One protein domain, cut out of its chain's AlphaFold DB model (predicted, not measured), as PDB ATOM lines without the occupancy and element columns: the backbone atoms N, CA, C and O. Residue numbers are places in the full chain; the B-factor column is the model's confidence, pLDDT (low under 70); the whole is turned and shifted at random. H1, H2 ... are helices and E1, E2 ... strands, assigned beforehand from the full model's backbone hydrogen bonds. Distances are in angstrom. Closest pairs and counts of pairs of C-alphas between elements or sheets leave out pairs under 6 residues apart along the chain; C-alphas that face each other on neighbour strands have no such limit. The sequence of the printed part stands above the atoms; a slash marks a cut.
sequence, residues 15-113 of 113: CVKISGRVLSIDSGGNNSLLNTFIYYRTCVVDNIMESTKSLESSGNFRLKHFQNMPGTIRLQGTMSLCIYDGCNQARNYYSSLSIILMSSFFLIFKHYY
ATOM      1  N   CYS A  15      14.953  19.451 -35.407       77.06
ATOM      2  CA  CYS A  15      16.013  18.555 -34.950       77.06
ATOM      3  C   CYS A  15      16.483  17.651 -36.083       77.06
ATOM      4  O   CYS A  15      15.684  17.229 -36.914       77.06
ATOM      5  N   VAL A  16      17.783  17.364 -36.128       77.56
ATOM      6  CA  VAL A  16      18.422  16.625 -37.218       77.56
ATOM      7  C   VAL A  16      19.365  15.552 -36.699       77.56
ATOM      8  O   VAL A  16      20.031  15.702 -35.668       77.56
ATOM      9  N   LYS A  17      19.448  14.469 -37.465       84.56
ATOM     10  CA  LYS A  17      20.459  13.428 -37.325       84.56
ATOM     11  C   LYS A  17      21.430  13.555 -38.485       84.56
ATOM     12  O   LYS A  17      21.026  13.420 -39.631       84.56
ATOM     13  N   ILE A  18      22.700  13.771 -38.178       85.56
ATOM     14  CA  ILE A  18      23.787  13.843 -39.149       85.56
ATOM     15  C   ILE A  18      24.643  12.591 -38.986       85.56
ATOM     16  O   ILE A  18      25.045  12.236 -37.876       85.56
ATOM     17  N   SER A  19      24.920  11.911 -40.088       89.06
ATOM     18  CA  SER A  19      25.780  10.734 -40.122       89.06
ATOM     19  C   SER A  19      26.694  10.785 -41.324       89.06
ATOM     20  O   SER A  19      26.227  11.052 -42.424       89.06
ATOM     21  N   GLY A  20      27.981  10.512 -41.147       91.56
ATOM     22  CA  GLY A  20      28.914  10.563 -42.264       91.56
ATOM     23  C   GLY A  20      30.343  10.228 -41.888       91.56
ATOM     24  O   GLY A  20      30.691  10.122 -40.711       91.56
ATOM     25  N   ARG A  21      31.177  10.086 -42.917       93.88
ATOM     26  CA  ARG A  21      32.617   9.883 -42.772       93.88
ATOM     27  C   ARG A  21      33.314  11.229 -42.645       93.88
ATOM     28  O   ARG A  21      33.085  12.131 -43.452       93.88
ATOM     29  N   VAL A  22      34.187  11.355 -41.654       92.38
ATOM     30  CA  VAL A  22      35.019  12.545 -41.474       92.38
ATOM     31  C   VAL A  22      36.128  12.553 -42.519       92.38
ATOM     32  O   VAL A  22      36.955  11.641 -42.566       92.38
ATOM     33  N   LEU A  23      36.145  13.596 -43.346       93.25
ATOM     34  CA  LEU A  23      37.114  13.765 -44.428       93.25
ATOM     35  C   LEU A  23      38.292  14.645 -44.022       93.25
ATOM     36  O   LEU A  23      39.413  14.411 -44.461       93.25
ATOM     37  N   SER A  24      38.047  15.673 -43.209       92.44
ATOM     38  CA  SER A  24      39.107  16.541 -42.703       92.44
ATOM     39  C   SER A  24      38.716  17.214 -41.400       92.44
ATOM     40  O   SER A  24      37.533  17.362 -41.075       92.44
ATOM     41  N   ILE A  25      39.738  17.607 -40.651       90.38
ATOM     42  CA  ILE A  25      39.626  18.244 -39.347       90.38
ATOM     43  C   ILE A  25      40.572  19.440 -39.363       90.38
ATOM     44  O   ILE A  25      41.739  19.300 -39.726       90.38
ATOM     45  N   ASP A  26      40.048  20.621 -39.044       90.00
ATOM     46  CA  ASP A  26      40.864  21.835 -38.965       90.00
ATOM     47  C   ASP A  26      41.782  21.812 -37.727       90.00
ATOM     48  O   ASP A  26      41.563  21.057 -36.775       90.00
ATOM     49  N   SER A  27      42.798  22.682 -37.729       81.88
ATOM     50  CA  SER A  27      43.745  22.834 -36.615       81.88
ATOM     51  C   SER A  27      43.023  22.997 -35.270       81.88
ATOM     52  O   SER A  27      42.068  23.765 -35.151       81.88
ATOM     53  N   GLY A  28      43.468  22.240 -34.264       78.69
ATOM     54  CA  GLY A  28      42.858  22.188 -32.932       78.69
ATOM     55  C   GLY A  28      41.721  21.168 -32.776       78.69
ATOM     56  O   GLY A  28      41.279  20.926 -31.655       78.69
ATOM     57  N   GLY A  29      41.242  20.541 -33.854       81.88
ATOM     58  CA  GLY A  29      40.328  19.404 -33.755       81.88
ATOM     59  C   GLY A  29      41.045  18.091 -33.418       81.88
ATOM     60  O   GLY A  29      42.256  17.949 -33.595       81.88
ATOM     61  N   ASN A  30      40.295  17.103 -32.929       86.12
ATOM     62  CA  ASN A  30      40.853  15.794 -32.611       86.12
ATOM     63  C   ASN A  30      41.054  14.948 -33.882       86.12
ATOM     64  O   ASN A  30      40.104  14.361 -34.399       86.12
ATOM     65  N   ASN A  31      42.303  14.829 -34.336       87.94
ATOM     66  CA  ASN A  31      42.681  14.038 -35.512       87.94
ATOM     67  C   ASN A  31      42.314  12.548 -35.419       87.94
ATOM     68  O   ASN A  31      42.227  11.895 -36.455       87.94
ATOM     69  N   SER A  32      42.036  12.005 -34.226       89.56
ATOM     70  CA  SER A  32      41.566  10.620 -34.084       89.56
ATOM     71  C   SER A  32      40.214  10.375 -34.755       89.56
ATOM     72  O   SER A  32      39.857   9.232 -35.015       89.56
ATOM     73  N   LEU A  33      39.439  11.435 -35.008       87.31
ATOM     74  CA  LEU A  33      38.158  11.344 -35.700       87.31
ATOM     75  C   LEU A  33      38.320  11.289 -37.224       87.31
ATOM     76  O   LEU A  33      37.344  11.013 -37.920       87.31
ATOM     77  N   LEU A  34      39.515  11.530 -37.771       90.50
ATOM     78  CA  LEU A  34      39.746  11.488 -39.213       90.50
ATOM     79  C   LEU A  34      39.460  10.083 -39.753       90.50
ATOM     80  O   LEU A  34      39.842   9.089 -39.144       90.50
ATOM     81  N   ASN A  35      38.782   9.991 -40.899       90.44
ATOM     82  CA  ASN A  35      38.322   8.732 -41.495       90.44
ATOM     83  C   ASN A  35      37.345   7.905 -40.646       90.44
ATOM     84  O   ASN A  35      36.928   6.837 -41.093       90.44
ATOM     85  N   THR A  36      36.924   8.389 -39.478       92.56
ATOM     86  CA  THR A  36      35.899   7.711 -38.683       92.56
ATOM     87  C   THR A  36      34.507   8.038 -39.202       92.56
ATOM     88  O   THR A  36      34.266   9.088 -39.810       92.56
ATOM     89  N   PHE A  37      33.578   7.114 -38.973       91.38
ATOM     90  CA  PHE A  37      32.165   7.365 -39.193       91.38
ATOM     91  C   PHE A  37      31.567   7.939 -37.909       91.38
ATOM     92  O   PHE A  37      31.653   7.311 -36.854       91.38
ATOM     93  N   ILE A  38      30.955   9.118 -37.993       89.31
ATOM     94  CA  ILE A  38      30.337   9.773 -36.841       89.31
ATOM     95  C   ILE A  38      28.822   9.817 -36.978       89.31
ATOM     96  O   ILE A  38      28.274   9.933 -38.076       89.31
ATOM     97  N   TYR A  39      28.153   9.773 -35.829       87.00
ATOM     98  CA  TYR A  39      26.718   9.975 -35.699       87.00
ATOM     99  C   TYR A  39      26.484  11.112 -34.713       87.00
ATOM    100  O   TYR A  39      26.895  11.035 -33.556       87.00
ATOM    101  N   TYR A  40      25.816  12.167 -35.165       83.56
ATOM    102  CA  TYR A  40      25.559  13.358 -34.372       83.56
ATOM    103  C   TYR A  40      24.083  13.734 -34.433       83.56
ATOM    104  O   TYR A  40      23.463  13.705 -35.493       83.56
ATOM    105  N   ARG A  41      23.506  14.072 -33.283       82.62
ATOM    106  CA  ARG A  41      22.118  14.524 -33.161       82.62
ATOM    107  C   ARG A  41      22.140  15.915 -32.568       82.62
ATOM    108  O   ARG A  41      22.776  16.126 -31.539       82.62
ATOM    109  N   THR A  42      21.456  16.846 -33.208       77.38
ATOM    110  CA  THR A  42      21.370  18.220 -32.720       77.38
ATOM    111  C   THR A  42      20.055  18.840 -33.143       77.38
ATOM    112  O   THR A  42      19.460  18.433 -34.138       77.38
ATOM    113  N   CYS A  43      19.615  19.846 -32.402       76.50
ATOM    114  CA  CYS A  43      18.547  20.723 -32.845       76.50
ATOM    115  C   CYS A  43      19.162  22.039 -33.307       76.50
ATOM    116  O   CYS A  43      20.141  22.508 -32.723       76.50
ATOM    117  N   VAL A  44      18.645  22.577 -34.403       72.06
ATOM    118  CA  VAL A  44      19.150  23.795 -35.030       72.06
ATOM    119  C   VAL A  44      18.051  24.848 -35.044       72.06
ATOM    120  O   VAL A  44      16.862  24.552 -35.167       72.06
ATOM    121  N   VAL A  45      18.470  26.090 -34.847       63.81
ATOM    122  CA  VAL A  45      17.583  27.257 -34.802       63.81
ATOM    123  C   VAL A  45      17.382  27.838 -36.204       63.81
ATOM    124  O   VAL A  45      16.308  28.347 -36.517       63.81
ATOM    125  N   ASP A  46      18.383  27.695 -37.073       61.34
ATOM    126  CA  ASP A  46      18.370  28.244 -38.425       61.34
ATOM    127  C   ASP A  46      17.704  27.309 -39.431       61.34
ATOM    128  O   ASP A  46      17.833  26.085 -39.346       61.34
ATOM    129  N   ASN A  47      17.040  27.896 -40.433       57.09
ATOM    130  CA  ASN A  47      16.481  27.150 -41.554       57.09
ATOM    131  C   ASN A  47      17.565  26.694 -42.540       57.09
ATOM    132  O   ASN A  47      17.672  27.197 -43.649       57.09
ATOM    133  N   ILE A  48      18.374  25.723 -42.124       59.25
ATOM    134  CA  ILE A  48      19.359  25.027 -42.962       59.25
ATOM    135  C   ILE A  48      18.736  24.053 -43.981       59.25
ATOM    136  O   ILE A  48      19.466  23.411 -44.731       59.25
ATOM    137  N   MET A  49      17.405  23.930 -44.026       58.44
ATOM    138  CA  MET A  49      16.678  23.148 -45.025       58.44
ATOM    139  C   MET A  49      15.614  24.016 -45.693       58.44
ATOM    140  O   MET A  49      14.416  23.872 -45.472       58.44
ATOM    141  N   GLU A  50      16.064  24.897 -46.580       51.88
ATOM    142  CA  GLU A  50      15.194  25.703 -47.452       51.88
ATOM    143  C   GLU A  50      14.273  24.830 -48.345       51.88
ATOM    144  O   GLU A  50      13.278  25.293 -48.894       51.88
ATOM    145  N   SER A  51      14.557  23.525 -48.420       48.81
ATOM    146  CA  SER A  51      13.768  22.479 -49.069       48.81
ATOM    147  C   SER A  51      13.019  21.639 -48.024       48.81
ATOM    148  O   SER A  51      13.497  20.607 -47.556       48.81
ATOM    149  N   THR A  52      11.794  22.029 -47.686       48.56
ATOM    150  CA  THR A  52      10.871  21.257 -46.828       48.56
ATOM    151  C   THR A  52      10.373  19.944 -47.461       48.56
ATOM    152  O   THR A  52       9.443  19.331 -46.944       48.56
ATOM    153  N   LYS A  53      10.962  19.480 -48.574       48.09
ATOM    154  CA  LYS A  53      10.510  18.274 -49.291       48.09
ATOM    155  C   LYS A  53      11.372  17.035 -49.062       48.09
ATOM    156  O   LYS A  53      10.872  15.929 -49.230       48.09
ATOM    157  N   SER A  54      12.640  17.184 -48.688       53.84
ATOM    158  CA  SER A  54      13.545  16.039 -48.549       53.84
ATOM    159  C   SER A  54      13.788  15.725 -47.077       53.84
ATOM    160  O   SER A  54      14.581  16.399 -46.431       53.84
ATOM    161  N   LEU A  55      13.126  14.688 -46.549       62.88
ATOM    162  CA  LEU A  55      13.357  14.172 -45.185       62.88
ATOM    163  C   LEU A  55      14.820  13.775 -44.942       62.88
ATOM    164  O   LEU A  55      15.262  13.736 -43.796       62.88
ATOM    165  N   GLU A  56      15.558  13.518 -46.021       69.00
ATOM    166  CA  GLU A  56      16.975  13.198 -46.027       69.00
ATOM    167  C   GLU A  56      17.705  14.058 -47.062       69.00
ATOM    168  O   GLU A  56      17.264  14.198 -48.200       69.00
ATOM    169  N   SER A  57      18.838  14.625 -46.667       72.44
ATOM    170  CA  SER A  57      19.753  15.361 -47.532       72.44
ATOM    171  C   SER A  57      21.132  14.722 -47.438       72.44
ATOM    172  O   SER A  57      21.639  14.501 -46.340       72.44
ATOM    173  N   SER A  58      21.746  14.396 -48.573       80.50
ATOM    174  CA  SER A  58      23.131  13.935 -48.630       80.50
ATOM    175  C   SER A  58      24.049  15.074 -49.056       80.50
ATOM    176  O   SER A  58      23.673  15.941 -49.844       80.50
ATOM    177  N   GLY A  59      25.268  15.100 -48.525       83.06
ATOM    178  CA  GLY A  59      26.210  16.148 -48.874       83.06
ATOM    179  C   GLY A  59      27.412  16.250 -47.955       83.06
ATOM    180  O   GLY A  59      27.711  15.366 -47.148       83.06
ATOM    181  N   ASN A  60      28.114  17.366 -48.124       84.75
ATOM    182  CA  ASN A  60      29.254  17.739 -47.308       84.75
ATOM    183  C   ASN A  60      28.791  18.694 -46.211       84.75
ATOM    184  O   ASN A  60      28.309  19.789 -46.498       84.75
ATOM    185  N   PHE A  61      28.990  18.308 -44.957       84.12
ATOM    186  CA  PHE A  61      28.632  19.112 -43.799       84.12
ATOM    187  C   PHE A  61      29.882  19.592 -43.071       84.12
ATOM    188  O   PHE A  61      30.950  18.974 -43.111       84.12
ATOM    189  N   ARG A  62      29.733  20.724 -42.386       86.62
ATOM    190  CA  ARG A  62      30.765  21.311 -41.535       86.62
ATOM    191  C   ARG A  62      30.207  21.442 -40.129       86.62
ATOM    192  O   ARG A  62      29.254  22.185 -39.921       86.62
ATOM    193  N   LEU A  63      30.800  20.733 -39.178       84.06
ATOM    194  CA  LEU A  63      30.428  20.813 -37.768       84.06
ATOM    195  C   LEU A  63      31.464  21.636 -37.021       84.06
ATOM    196  O   LEU A  63      32.625  21.241 -36.923       84.06
ATOM    197  N   LYS A  64      31.031  22.778 -36.493       84.44
ATOM    198  CA  LYS A  64      31.815  23.595 -35.564       84.44
ATOM    199  C   LYS A  64      31.475  23.199 -34.134       84.44
ATOM    200  O   LYS A  64      30.326  22.853 -33.866       84.44
ATOM    201  N   HIS A  65      32.449  23.281 -33.230       78.00
ATOM    202  CA  HIS A  65      32.259  22.972 -31.806       78.00
ATOM    203  C   HIS A  65      31.712  21.560 -31.542       78.00
ATOM    204  O   HIS A  65      31.065  21.313 -30.522       78.00
ATOM    205  N   PHE A  66      31.962  20.613 -32.455       82.50
ATOM    206  CA  PHE A  66      31.598  19.217 -32.240       82.50
ATOM    207  C   PHE A  66      32.319  18.716 -30.988       82.50
ATOM    208  O   PHE A  66      33.543  18.789 -30.918       82.50
ATOM    209  N   GLN A  67      31.561  18.265 -29.984       81.31
ATOM    210  CA  GLN A  67      32.097  17.851 -28.679       81.31
ATOM    211  C   GLN A  67      33.005  18.909 -28.018       81.31
ATOM    212  O   GLN A  67      33.995  18.567 -27.379       81.31
ATOM    213  N   ASN A  68      32.671  20.199 -28.167       81.38
ATOM    214  CA  ASN A  68      33.452  21.334 -27.651       81.38
ATOM    215  C   ASN A  68      34.878  21.448 -28.225       81.38
ATOM    216  O   ASN A  68      35.724  22.119 -27.638       81.38
ATOM    217  N   MET A  69      35.162  20.819 -29.368       82.00
ATOM    218  CA  MET A  69      36.456  20.971 -30.034       82.00
ATOM    219  C   MET A  69      36.573  22.362 -30.682       82.00
ATOM    220  O   MET A  69      35.598  22.835 -31.272       82.00
ATOM    221  N   PRO A  70      37.750  23.014 -30.626       83.06
ATOM    222  CA  PRO A  70      37.949  24.336 -31.226       83.06
ATOM    223  C   PRO A  70      37.972  24.292 -32.765       83.06
ATOM    224  O   PRO A  70      37.675  25.292 -33.415       83.06
ATOM    225  N   GLY A  71      38.293  23.134 -33.355       83.31
ATOM    226  CA  GLY A  71      38.323  22.928 -34.804       83.31
ATOM    227  C   GLY A  71      36.951  22.663 -35.439       83.31
ATOM    228  O   GLY A  71      35.969  22.327 -34.774       83.31
ATOM    229  N   THR A  72      36.899  22.770 -36.770       88.62
ATOM    230  CA  THR A  72      35.745  22.347 -37.579       88.62
ATOM    231  C   THR A  72      35.998  20.960 -38.159       88.62
ATOM    232  O   THR A  72      37.079  20.680 -38.676       88.62
ATOM    233  N   ILE A  73      34.978  20.106 -38.130       90.00
ATOM    234  CA  ILE A  73      34.990  18.789 -38.770       90.00
ATOM    235  C   ILE A  73      34.248  18.887 -40.100       90.00
ATOM    236  O   ILE A  73      33.092  19.317 -40.134       90.00
ATOM    237  N   ARG A  74      34.893  18.474 -41.194       91.69
ATOM    238  CA  ARG A  74      34.242  18.291 -42.498       91.69
ATOM    239  C   ARG A  74      33.883  16.831 -42.671       91.69
ATOM    240  O   ARG A  74      34.731  15.951 -42.531       91.69
ATOM    241  N   LEU A  75      32.632  16.582 -43.011       90.75
ATOM    242  CA  LEU A  75      32.106  15.237 -43.158       90.75
ATOM    243  C   LEU A  75      31.281  15.109 -44.426       90.75
ATOM    244  O   LEU A  75      30.588  16.043 -44.813       90.75
ATOM    245  N   GLN A  76      31.354  13.941 -45.046       91.31
ATOM    246  CA  GLN A  76      30.511  13.567 -46.170       91.31
ATOM    247  C   GLN A  76      29.532  12.504 -45.699       91.31
ATOM    248  O   GLN A  76      29.935  11.476 -45.145       91.31
ATOM    249  N   GLY A  77      28.243  12.752 -45.887       89.00
ATOM    250  CA  GLY A  77      27.231  11.828 -45.410       89.00
ATOM    251  C   GLY A  77      25.818  12.312 -45.645       89.00
ATOM    252  O   GLY A  77      25.531  12.939 -46.661       89.00
ATOM    253  N   THR A  78      24.942  12.003 -44.702       85.38
ATOM    254  CA  THR A  78      23.516  12.293 -44.751       85.38
ATOM    255  C   THR A  78      23.066  13.049 -43.511       85.38
ATOM    256  O   THR A  78      23.606  12.896 -42.414       85.38
ATOM    257  N   MET A  79      22.047  13.870 -43.702       81.00
ATOM    258  CA  MET A  79      21.332  14.599 -42.680       81.00
ATOM    259  C   MET A  79      19.850  14.296 -42.843       81.00
ATOM    260  O   MET A  79      19.282  14.544 -43.902       81.00
ATOM    261  N   SER A  80      19.230  13.773 -41.794       80.50
ATOM    262  CA  SER A  80      17.805  13.458 -41.777       80.50
ATOM    263  C   SER A  80      17.089  14.355 -40.778       80.50
ATOM    264  O   SER A  80      17.582  14.558 -39.661       80.50
ATOM    265  N   LEU A  81      15.922  14.872 -41.161       76.50
ATOM    266  CA  LEU A  81      15.040  15.576 -40.236       76.50
ATOM    267  C   LEU A  81      14.437  14.599 -39.237       76.50
ATOM    268  O   LEU A  81      13.991  13.503 -39.576       76.50
ATOM    269  N   CYS A  82      14.378  15.040 -37.993       72.94
ATOM    270  CA  CYS A  82      13.725  14.336 -36.917       72.94
ATOM    271  C   CYS A  82      12.425  15.051 -36.595       72.94
ATOM    272  O   CYS A  82      12.408  16.241 -36.297       72.94
ATOM    273  N   ILE A  83      11.340  14.283 -36.634       65.19
ATOM    274  CA  ILE A  83       9.987  14.757 -36.327       65.19
ATOM    275  C   ILE A  83       9.850  15.082 -34.821       65.19
ATOM    276  O   ILE A  83       8.942  15.802 -34.424       65.19
ATOM    277  N   TYR A  84      10.778  14.594 -33.984       58.62
ATOM    278  CA  TYR A  84      10.726  14.679 -32.522       58.62
ATOM    279  C   TYR A  84      12.052  15.149 -31.907       58.62
ATOM    280  O   TYR A  84      13.132  14.900 -32.465       58.62
ATOM    281  N   ASP A  85      11.959  15.762 -30.721       57.66
ATOM    282  CA  ASP A  85      13.061  16.349 -29.948       57.66
ATOM    283  C   ASP A  85      14.328  15.476 -29.936       57.66
ATOM    284  O   ASP A  85      14.383  14.376 -29.374       57.66
ATOM    285  N   GLY A  86      15.379  15.974 -30.590       56.75
ATOM    286  CA  GLY A  86      16.715  15.377 -30.571       56.75
ATOM    287  C   GLY A  86      16.829  13.976 -31.183       56.75
ATOM    288  O   GLY A  86      17.796  13.275 -30.886       56.75
ATOM    289  N   CYS A  87      15.878  13.544 -32.023       65.62
ATOM    290  CA  CYS A  87      15.900  12.229 -32.684       65.62
ATOM    291  C   CYS A  87      15.918  11.028 -31.710       65.62
ATOM    292  O   CYS A  87      16.428   9.953 -32.041       65.62
ATOM    293  N   ASN A  88      15.400  11.192 -30.488       60.59
ATOM    294  CA  ASN A  88      15.514  10.213 -29.400       60.59
ATOM    295  C   ASN A  88      14.352   9.205 -29.335       60.59
ATOM    296  O   ASN A  88      13.835   8.895 -28.266       60.59
ATOM    297  N   GLN A  89      13.958   8.627 -30.470       54.91
ATOM    298  CA  GLN A  89      12.800   7.722 -30.528       54.91
ATOM    299  C   GLN A  89      13.068   6.314 -29.950       54.91
ATOM    300  O   GLN A  89      12.142   5.541 -29.725       54.91
ATOM    301  N   ALA A  90      14.323   5.976 -29.643       46.91
ATOM    302  CA  ALA A  90      14.701   4.620 -29.242       46.91
ATOM    303  C   ALA A  90      14.289   4.224 -27.810       46.91
ATOM    304  O   ALA A  90      14.261   3.035 -27.511       46.91
ATOM    305  N   ARG A  91      13.970   5.169 -26.911       48.03
ATOM    306  CA  ARG A  91      13.732   4.829 -25.493       48.03
ATOM    307  C   ARG A  91      12.262   4.584 -25.139       48.03
ATOM    308  O   ARG A  91      11.989   3.833 -24.210       48.03
ATOM    309  N   ASN A  92      11.324   5.129 -25.913       48.09
ATOM    310  CA  ASN A  92       9.900   5.056 -25.566       48.09
ATOM    311  C   ASN A  92       9.197   3.808 -26.127       48.09
ATOM    312  O   ASN A  92       8.288   3.301 -25.478       48.09
ATOM    313  N   TYR A  93       9.646   3.261 -27.266       48.78
ATOM    314  CA  TYR A  93       9.052   2.041 -27.843       48.78
ATOM    315  C   TYR A  93       9.276   0.790 -26.988       48.78
ATOM    316  O   TYR A  93       8.382  -0.042 -26.867       48.78
ATOM    317  N   TYR A  94      10.448   0.656 -26.363       51.12
ATOM    318  CA  TYR A  94      10.706  -0.473 -25.466       51.12
ATOM    319  C   TYR A  94       9.866  -0.383 -24.189       51.12
ATOM    320  O   TYR A  94       9.319  -1.389 -23.752       51.12
ATOM    321  N   SER A  95       9.686   0.823 -23.637       54.69
ATOM    322  CA  SER A  95       8.841   1.012 -22.456       54.69
ATOM    323  C   SER A  95       7.368   0.712 -22.743       54.69
ATOM    324  O   SER A  95       6.704   0.112 -21.903       54.69
ATOM    325  N   SER A  96       6.844   1.099 -23.912       59.78
ATOM    326  CA  SER A  96       5.448   0.821 -24.268       59.78
ATOM    327  C   SER A  96       5.203  -0.663 -24.543       59.78
ATOM    328  O   SER A  96       4.191  -1.194 -24.095       59.78
ATOM    329  N   LEU A  97       6.142  -1.361 -25.194       69.19
ATOM    330  CA  LEU A  97       6.041  -2.805 -25.423       69.19
ATOM    331  C   LEU A  97       6.013  -3.590 -24.104       69.19
ATOM    332  O   LEU A  97       5.171  -4.468 -23.930       69.19
ATOM    333  N   SER A  98       6.892  -3.251 -23.153       68.19
ATOM    334  CA  SER A  98       6.904  -3.888 -21.832       68.19
ATOM    335  C   SER A  98       5.584  -3.685 -21.086       68.19
ATOM    336  O   SER A  98       5.077  -4.623 -20.482       68.19
ATOM    337  N   ILE A  99       4.984  -2.493 -21.172       74.88
ATOM    338  CA  ILE A  99       3.682  -2.211 -20.550       74.88
ATOM    339  C   ILE A  99       2.565  -3.035 -21.204       74.88
ATOM    340  O   ILE A  99       1.734  -3.590 -20.490       74.88
ATOM    341  N   ILE A 100       2.560  -3.159 -22.535       80.00
ATOM    342  CA  ILE A 100       1.568  -3.958 -23.276       80.00
ATOM    343  C   ILE A 100       1.686  -5.452 -22.939       80.00
ATOM    344  O   ILE A 100       0.675  -6.135 -22.797       80.00
ATOM    345  N   LEU A 101       2.908  -5.969 -22.787       80.38
ATOM    346  CA  LEU A 101       3.138  -7.366 -22.403       80.38
ATOM    347  C   LEU A 101       2.717  -7.645 -20.955       80.38
ATOM    348  O   LEU A 101       2.142  -8.692 -20.667       80.38
ATOM    349  N   MET A 102       2.963  -6.707 -20.040       78.94
ATOM    350  CA  MET A 102       2.526  -6.851 -18.649       78.94
ATOM    351  C   MET A 102       1.001  -6.767 -18.522       78.94
ATOM    352  O   MET A 102       0.408  -7.531 -17.761       78.94
ATOM    353  N   SER A 103       0.346  -5.884 -19.282       79.75
ATOM    354  CA  SER A 103      -1.115  -5.774 -19.271       79.75
ATOM    355  C   SER A 103      -1.795  -6.980 -19.922       79.75
ATOM    356  O   SER A 103      -2.796  -7.463 -19.392       79.75
ATOM    357  N   SER A 104      -1.241  -7.527 -21.008       81.25
ATOM    358  CA  SER A 104      -1.766  -8.750 -21.623       81.25
ATOM    359  C   SER A 104      -1.601  -9.969 -20.713       81.25
ATOM    360  O   SER A 104      -2.545 -10.746 -20.572       81.25
ATOM    361  N   PHE A 105      -0.468 -10.098 -20.015       82.50
ATOM    362  CA  PHE A 105      -0.268 -11.160 -19.027       82.50
ATOM    363  C   PHE A 105      -1.293 -11.080 -17.888       82.50
ATOM    364  O   PHE A 105      -1.899 -12.088 -17.528       82.50
ATOM    365  N   PHE A 106      -1.550  -9.878 -17.362       80.56
ATOM    366  CA  PHE A 106      -2.522  -9.677 -16.284       80.56
ATOM    367  C   PHE A 106      -3.960 -10.011 -16.715       80.56
ATOM    368  O   PHE A 106      -4.717 -10.612 -15.953       80.56
ATOM    369  N   LEU A 107      -4.334  -9.662 -17.950       77.62
ATOM    370  CA  LEU A 107      -5.646  -9.992 -18.512       77.62
ATOM    371  C   LEU A 107      -5.839 -11.501 -18.694       77.62
ATOM    372  O   LEU A 107      -6.911 -12.008 -18.378       77.62
ATOM    373  N   ILE A 108      -4.811 -12.219 -19.154       77.44
ATOM    374  CA  ILE A 108      -4.859 -13.681 -19.285       77.44
ATOM    375  C   ILE A 108      -4.981 -14.324 -17.901       77.44
ATOM    376  O   ILE A 108      -5.845 -15.170 -17.698       77.44
ATOM    377  N   PHE A 109      -4.179 -13.887 -16.927       71.38
ATOM    378  CA  PHE A 109      -4.191 -14.470 -15.585       71.38
ATOM    379  C   PHE A 109      -5.554 -14.318 -14.891       71.38
ATOM    380  O   PHE A 109      -6.050 -15.277 -14.311       71.38
ATOM    381  N   LYS A 110      -6.203 -13.152 -15.030       70.12
ATOM    382  CA  LYS A 110      -7.565 -12.902 -14.523       70.12
ATOM    383  C   LYS A 110      -8.645 -13.733 -15.231       70.12
ATOM    384  O   LYS A 110      -9.740 -13.884 -14.713       70.12
ATOM    385  N   HIS A 111      -8.389 -14.208 -16.448       65.69
ATOM    386  CA  HIS A 111      -9.374 -14.994 -17.188       65.69
ATOM    387  C   HIS A 111      -9.308 -16.494 -16.853       65.69
ATOM    388  O   HIS A 111     -10.280 -17.209 -17.094       65.69
ATOM    389  N   TYR A 112      -8.171 -16.958 -16.322       65.50
ATOM    390  CA  TYR A 112      -7.919 -18.358 -15.966       65.50
ATOM    391  C   TYR A 112      -8.109 -18.675 -14.469       65.50
ATOM    392  O   TYR A 112      -8.198 -19.853 -14.130       65.50
ATOM    393  N   TYR A 113      -8.195 -17.660 -13.603       50.78
ATOM    394  CA  TYR A 113      -8.474 -17.762 -12.163       50.78
ATOM    395  C   TYR A 113      -9.656 -16.875 -11.781       50.78
ATOM    396  O   TYR A 113     -10.474 -17.326 -10.950       50.78
TER     397      TYR A 113
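AT A GLANCE: This is residues 15 to 113 of the 113 residues of the protein "Hypothetical protein" of Adineta ricciae (UniProt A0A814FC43). A small head made of one strongly twisted sheet of four strands has a tail, residues 89 to 113, that sticks out from it and holds a single long helix, H1; E1, E3 and E4 each bend sharply, and H1 is 30.9 A long where the body without the tail spans 35 by 21 by 20 A. The links of residues 26 to 36 and 65 to 71 are at one end of the sheet, and the link of residues 45 to 55 is at the other end, where E4 also ends. The printed part has 99 residues, with four named strands and then one named helix along the chain, E1 E2 E3 E4 H1; the class is mixed, helices and strands, and the sheet's order is E2, E1, E4, E3, all antiparallel. The whole is extended, with a radius of gyration of the C-alphas of 20.4 A and spans of 70 by 33 by 20 A.

IN THESE COORDINATES: In the sheet, E1 holds residues 15 to 25, 24.0 A from first to last C-alpha, and begins at C-alpha 15, (16.013, 18.555, -34.950). E4, residues 72 to 82, is 23.4 A long and ends at C-alpha 82, (13.725, 14.336, -36.917). E2 holds residues 37 to 44, 21.4 A, and E3 residues 56 to 64, 20.9 A. H1, residues 92 to 112, is 30.9 A long and ends at C-alpha 112, (-7.919, -18.358, -15.966).

HOW THE PARTS SIT: The inner strands E1 and E4 are antiparallel at 158 degrees; C-alphas 20 and 77 face each other at 3.8 A, and N 19 and O 78 are within hydrogen-bond range at 2.8 A. E1 bends by 84 degrees at residue 22 and E4 by 91 degrees at residue 76. The edge strand E2 forms a hairpin with E1, antiparallel at 136 degrees, with N 18 and O 40 at 2.8 A. The other edge strand, E3, bends by 83 degrees at residue 59 and forms a hairpin with E4, antiparallel at 137 degrees, with N 79 and O 57 at 2.7 A. E2 and E3 are apart. H1 is not on the sheet, and it is apart from E1, E2 and E3. Every O i to N i+4 pair of H1 is within hydrogen-bond range.

THE WHOLE: The two C-alphas farthest apart are those of Ser 27 and Tyr 113, at 70.5 A. Residues 89 to 113, of which 92 to 112 belong to H1, stand free; the body without them spans 35 by 21 by 20 A. The printed part has no cut. The links E1 to E2 and E2 to E3 are long, with 11 residues each. The mean pLDDT of the printed part is 75.4, and residues 45 to 56, 83 to 98 and 111 to 113 are under 70.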